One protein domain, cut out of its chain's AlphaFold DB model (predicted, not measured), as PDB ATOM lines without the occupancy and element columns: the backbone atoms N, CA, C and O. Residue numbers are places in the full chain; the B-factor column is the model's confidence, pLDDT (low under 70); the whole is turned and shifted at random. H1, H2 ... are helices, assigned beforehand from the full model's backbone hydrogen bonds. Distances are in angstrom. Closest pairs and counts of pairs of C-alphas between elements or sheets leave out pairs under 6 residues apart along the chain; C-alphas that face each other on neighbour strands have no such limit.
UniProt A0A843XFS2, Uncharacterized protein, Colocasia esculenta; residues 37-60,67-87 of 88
ATOM      1  N   CYS A  37      53.299   6.444 105.975       75.69
ATOM      2  CA  CYS A  37      52.667   7.151 104.844       75.69
ATOM      3  C   CYS A  37      51.165   7.353 105.048       75.69
ATOM      4  O   CYS A  37      50.583   8.377 104.675       75.69
ATOM      5  N   THR A  38      50.542   6.402 105.737       73.00
ATOM      6  CA  THR A  38      49.131   6.466 106.112       73.00
ATOM      7  C   THR A  38      48.888   7.584 107.126       73.00
ATOM      8  O   THR A  38      47.888   8.294 107.053       73.00
ATOM      9  N   ILE A  39      49.820   7.798 108.054       75.25
ATOM     10  CA  ILE A  39      49.693   8.801 109.119       75.25
ATOM     11  C   ILE A  39      49.913  10.196 108.565       75.25
ATOM     12  O   ILE A  39      49.130  11.102 108.865       75.25
ATOM     13  N   PHE A  40      50.908  10.333 107.692       77.00
ATOM     14  CA  PHE A  40      51.137  11.545 106.925       77.00
ATOM     15  C   PHE A  40      49.882  11.926 106.123       77.00
ATOM     16  O   PHE A  40      49.389  13.051 106.220       77.00
ATOM     17  N   THR A  41      49.276  10.949 105.438       78.44
ATOM     18  CA  THR A  41      48.025  11.128 104.685       78.44
ATOM     19  C   THR A  41      46.865  11.566 105.588       78.44
ATOM     20  O   THR A  41      46.149  12.514 105.262       78.44
ATOM     21  N   CYS A  42      46.676  10.941 106.755       78.38
ATOM     22  CA  CYS A  42      45.615  11.331 107.689       78.38
ATOM     23  C   CYS A  42      45.804  12.750 108.249       78.38
ATOM     24  O   CYS A  42      44.832  13.496 108.386       78.38
ATOM     25  N   LYS A  43      47.040  13.137 108.586       76.50
ATOM     26  CA  LYS A  43      47.367  14.495 109.051       76.50
ATOM     27  C   LYS A  43      47.085  15.522 107.957       76.50
ATOM     28  O   LYS A  43      46.407  16.512 108.221       76.50
ATOM     29  N   TYR A  44      47.495  15.221 106.729       78.12
ATOM     30  CA  TYR A  44      47.219  16.030 105.549       78.12
ATOM     31  C   TYR A  44      45.712  16.231 105.319       78.12
ATOM     32  O   TYR A  44      45.235  17.363 105.236       78.12
ATOM     33  N   MET A  45      44.930  15.145 105.320       78.56
ATOM     34  CA  MET A  45      43.465  15.204 105.200       78.56
ATOM     35  C   MET A  45      42.824  16.047 106.308       78.56
ATOM     36  O   MET A  45      41.865  16.776 106.057       78.56
ATOM     37  N   LYS A  46      43.352  15.980 107.537       78.50
ATOM     38  CA  LYS A  46      42.848  16.768 108.666       78.50
ATOM     39  C   LYS A  46      43.102  18.269 108.485       78.50
ATOM     40  O   LYS A  46      42.204  19.049 108.795       78.50
ATOM     41  N   CYS A  47      44.271  18.663 107.980       77.12
ATOM     42  CA  CYS A  47      44.575  20.058 107.630       77.12
ATOM     43  C   CYS A  47      43.632  20.565 106.528       77.12
ATOM     44  O   CYS A  47      43.006  21.614 106.682       77.12
ATOM     45  N   LEU A  48      43.425  19.767 105.472       77.94
ATOM     46  CA  LEU A  48      42.483  20.099 104.398       77.94
ATOM     47  C   LEU A  48      41.047  20.277 104.908       77.94
ATOM     48  O   LEU A  48      40.388  21.261 104.575       77.94
ATOM     49  N   ALA A  49      40.566  19.360 105.751       79.06
ATOM     50  CA  ALA A  49      39.216  19.422 106.314       79.06
ATOM     51  C   ALA A  49      38.989  20.673 107.183       79.06
ATOM     52  O   ALA A  49      37.863  21.155 107.295       79.06
ATOM     53  N   ARG A  50      40.055  21.207 107.786       80.81
ATOM     54  CA  ARG A  50      40.031  22.427 108.605       80.81
ATOM     55  C   ARG A  50      40.197  23.712 107.798       80.81
ATOM     56  O   ARG A  50      40.010  24.783 108.362       80.81
ATOM     57  N   ARG A  51      40.475  23.609 106.492       73.81
ATOM     58  CA  ARG A  51      40.873  24.732 105.627       73.81
ATOM     59  C   ARG A  51      42.126  25.445 106.145       73.81
ATOM     60  O   ARG A  51      42.261  26.652 105.964       73.81
ATOM     61  N   ASP A  52      43.043  24.697 106.757       68.88
ATOM     62  CA  ASP A  52      44.362  25.216 107.115       68.88
ATOM     63  C   ASP A  52      45.166  25.389 105.814       68.88
ATOM     64  O   ASP A  52      45.691  24.429 105.255       68.88
ATOM     65  N   THR A  53      45.183  26.613 105.277       61.19
ATOM     66  CA  THR A  53      45.813  26.960 103.986       61.19
ATOM     67  C   THR A  53      47.237  27.498 104.123       61.19
ATOM     68  O   THR A  53      47.887  27.774 103.120       61.19
ATOM     69  N   GLN A  54      47.739  27.649 105.349       61.91
ATOM     70  CA  GLN A  54      49.025  28.293 105.661       61.91
ATOM     71  C   GLN A  54      50.227  27.328 105.570       61.91
ATOM     72  O   GLN A  54      51.256  27.551 106.201       61.91
ATOM     73  N   GLY A  55      50.103  26.252 104.789       61.47
ATOM     74  CA  GLY A  55      51.066  25.151 104.743       61.47
ATOM     75  C   GLY A  55      50.702  24.027 105.712       61.47
ATOM     76  O   GLY A  55      49.838  24.185 106.569       61.47
ATOM     77  N   PHE A  56      51.323  22.862 105.534       71.81
ATOM     78  CA  PHE A  56      51.119  21.686 106.382       71.81
ATOM     79  C   PHE A  56      52.097  21.785 107.555       71.81
ATOM     80  O   PHE A  56      53.272  21.473 107.370       71.81
ATOM     81  N   PRO A  57      51.674  22.253 108.747       70.62
ATOM     82  CA  PRO A  57      52.591  22.667 109.802       70.62
ATOM     83  C   PRO A  57      52.971  21.458 110.662       70.62
ATOM     84  O   PRO A  57      52.775  21.453 111.874       70.62
ATOM     85  N   PHE A  58      53.399  20.379 110.014       71.75
ATOM     86  CA  PHE A  58      53.851  19.181 110.693       71.75
ATOM     87  C   PHE A  58      55.036  18.574 109.951       71.75
ATOM     88  O   PHE A  58      55.111  18.578 108.727       71.75
ATOM     89  N   THR A  59      55.956  18.034 110.725       72.12
ATOM     90  CA  THR A  59      57.180  17.371 110.295       72.12
ATOM     91  C   THR A  59      57.154  15.913 110.750       72.12
ATOM     92  O   THR A  59      56.259  15.496 111.490       72.12
ATOM     93  N   GLN A  60      58.130  15.111 110.314       70.00
ATOM     94  CA  GLN A  60      58.293  13.743 110.821       70.00
ATOM     95  C   GLN A  60      58.461  13.712 112.351       70.00
ATOM     96  O   GLN A  60      57.966  12.790 112.997       70.00
ATOM     97  N   GLN A  67      53.244   4.289 115.201       51.69
ATOM     98  CA  GLN A  67      52.971   3.017 114.513       51.69
ATOM     99  C   GLN A  67      51.660   2.333 114.959       51.69
ATOM    100  O   GLN A  67      51.134   1.481 114.252       51.69
ATOM    101  N   ALA A  68      51.076   2.729 116.096       52.56
ATOM    102  CA  ALA A  68      49.855   2.116 116.614       52.56
ATOM    103  C   ALA A  68      48.581   2.971 116.434       52.56
ATOM    104  O   ALA A  68      47.511   2.438 116.162       52.56
ATOM    105  N   SER A  69      48.630   4.298 116.590       60.41
ATOM    106  CA  SER A  69      47.409   5.053 116.939       60.41
ATOM    107  C   SER A  69      46.399   5.250 115.785       60.41
ATOM    108  O   SER A  69      45.229   4.916 115.978       60.41
ATOM    109  N   PRO A  70      46.761   5.735 114.581       59.03
ATOM    110  CA  PRO A  70      45.808   5.922 113.482       59.03
ATOM    111  C   PRO A  70      45.294   4.619 112.883       59.03
ATOM    112  O   PRO A  70      44.098   4.521 112.628       59.03
ATOM    113  N   ALA A  71      46.155   3.609 112.716       59.28
ATOM    114  CA  ALA A  71      45.742   2.288 112.246       59.28
ATOM    115  C   ALA A  71      44.755   1.646 113.232       59.28
ATOM    116  O   ALA A  71      43.685   1.205 112.824       59.28
ATOM    117  N   ILE A  72      45.037   1.694 114.541       63.38
ATOM    118  CA  ILE A  72      44.102   1.215 115.569       63.38
ATOM    119  C   ILE A  72      42.803   2.027 115.562       63.38
ATOM    120  O   ILE A  72      41.732   1.440 115.694       63.38
ATOM    121  N   HIS A  73      42.852   3.352 115.402       64.38
ATOM    122  CA  HIS A  73      41.637   4.169 115.333       64.38
ATOM    123  C   HIS A  73      40.805   3.882 114.078       64.38
ATOM    124  O   HIS A  73      39.583   3.804 114.187       64.38
ATOM    125  N   LEU A  74      41.435   3.671 112.922       67.56
ATOM    126  CA  LEU A  74      40.766   3.279 111.678       67.56
ATOM    127  C   LEU A  74      40.155   1.883 111.789       67.56
ATOM    128  O   LEU A  74      38.989   1.705 111.452       67.56
ATOM    129  N   ILE A  75      40.899   0.919 112.332       68.38
ATOM    130  CA  ILE A  75      40.414  -0.439 112.591       68.38
ATOM    131  C   ILE A  75      39.228  -0.400 113.566       68.38
ATOM    132  O   ILE A  75      38.189  -0.997 113.297       68.38
ATOM    133  N   LYS A  76      39.320   0.366 114.662       73.44
ATOM    134  CA  LYS A  76      38.208   0.563 115.610       73.44
ATOM    135  C   LYS A  76      36.997   1.220 114.948       73.44
ATOM    136  O   LYS A  76      35.876   0.766 115.152       73.44
ATOM    137  N   ALA A  77      37.200   2.274 114.160       75.75
ATOM    138  CA  ALA A  77      36.121   2.952 113.448       75.75
ATOM    139  C   ALA A  77      35.443   2.019 112.434       75.75
ATOM    140  O   ALA A  77      34.216   1.995 112.355       75.75
ATOM    141  N   TYR A  78      36.227   1.206 111.721       75.81
ATOM    142  CA  TYR A  78      35.735   0.193 110.797       75.81
ATOM    143  C   TYR A  78      34.880  -0.861 111.514       75.81
ATOM    144  O   TYR A  78      33.736  -1.084 111.117       75.81
ATOM    145  N   PHE A  79      35.372  -1.447 112.611       74.44
ATOM    146  CA  PHE A  79      34.596  -2.411 113.399       74.44
ATOM    147  C   PHE A  79      33.301  -1.799 113.949       74.44
ATOM    148  O   PHE A  79      32.241  -2.411 113.840       74.44
ATOM    149  N   ASN A  80      33.349  -0.560 114.448       80.12
ATOM    150  CA  ASN A  80      32.163   0.141 114.944       80.12
ATOM    151  C   ASN A  80      31.135   0.438 113.836       80.12
ATOM    152  O   ASN A  80      29.928   0.380 114.076       80.12
ATOM    153  N   ALA A  81      31.587   0.756 112.619       76.62
ATOM    154  CA  ALA A  81      30.708   0.964 111.471       76.62
ATOM    155  C   ALA A  81      30.034  -0.346 111.027       76.62
ATOM    156  O   ALA A  81      28.834  -0.356 110.752       76.62
ATOM    157  N   GLN A  82      30.777  -1.457 111.022       76.69
ATOM    158  CA  GLN A  82      30.250  -2.795 110.730       76.69
ATOM    159  C   GLN A  82      29.219  -3.248 111.776       76.69
ATOM    160  O   GLN A  82      28.155  -3.744 111.419       76.69
ATOM    161  N   GLU A  83      29.496  -3.027 113.062       76.50
ATOM    162  CA  GLU A  83      28.556  -3.265 114.167       76.50
ATOM    163  C   GLU A  83      27.253  -2.470 113.996       76.50
ATOM    164  O   GLU A  83      26.163  -3.019 114.148       76.50
ATOM    165  N   ARG A  84      27.345  -1.182 113.632       71.94
ATOM    166  CA  ARG A  84      26.169  -0.341 113.355       71.94
ATOM    167  C   ARG A  84      25.367  -0.838 112.159       71.94
ATOM    168  O   ARG A  84      24.148  -0.848 112.240       71.94
ATOM    169  N   SER A  85      26.035  -1.274 111.091       66.62
ATOM    170  CA  SER A  85      25.379  -1.799 109.889       66.62
ATOM    171  C   SER A  85      24.602  -3.095 110.136       66.62
ATOM    172  O   SER A  85      23.697  -3.390 109.369       66.62
ATOM    173  N   LYS A  86      24.945  -3.868 111.175       69.06
ATOM    174  CA  LYS A  86      24.248  -5.114 111.551       69.06
ATOM    175  C   LYS A  86      23.024  -4.893 112.448       69.06
ATOM    176  O   LYS A  86      22.310  -5.847 112.733       69.06
ATOM    177  N   ARG A  87      22.814  -3.670 112.946       60.19
ATOM    178  CA  ARG A  87      21.680  -3.300 113.815       60.19
ATOM    179  C   ARG A  87      20.526  -2.634 113.054       60.19
ATOM    180  O   ARG A  87      19.607  -2.140 113.703       60.19
TER     181      ARG A  87
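Overview. This is residues 37 to 60 and 67 to 87 of the 88 residues of an uncharacterized protein of Colocasia esculenta (UniProt A0A843XFS2). What is the main picture? H2, the longest helix, and H1 meet near their first turns and spread as an open V, with residues 55 to 60 folding back beside H1. Residues 72 to 87 stick out as an arm. What is it made of? The printed part has 45 residues with two named helices, H1 then H2, and no named strand: all helix. It is flat, 43 by 24 by 11 A, and only just loose, close to extended, with a radius of gyration of the C-alphas of 13.8 A.

Along the chain. Where is H2? It holds residues 69 to 85, 24.1 A long, ending at C-alpha 85 (25.379, -1.799, 109.889). Where is H1? It holds residues 37 to 50, 20.2 A long, from C-alpha 37 (52.667, 7.151, 104.844).

Arrangement. Do H2 and H1 touch? They are close but not clearly touching; their closest C-alphas, of Ile 39 and Pro 70, are 6.5 A apart. How are they tilted? They are only just about perpendicular, at 70.4 degrees. Are their backbones intact? In both, every O i to N i+4 pair is within hydrogen-bond range.

Size, cuts and confidence. Where is the cut? Residues 61 to 66 are not printed; C-alphas 60 and 67 are 12.5 A apart. Where is confidence low? Residues 52 to 55, 67 to 75 and 85 to 87 have pLDDT under 70.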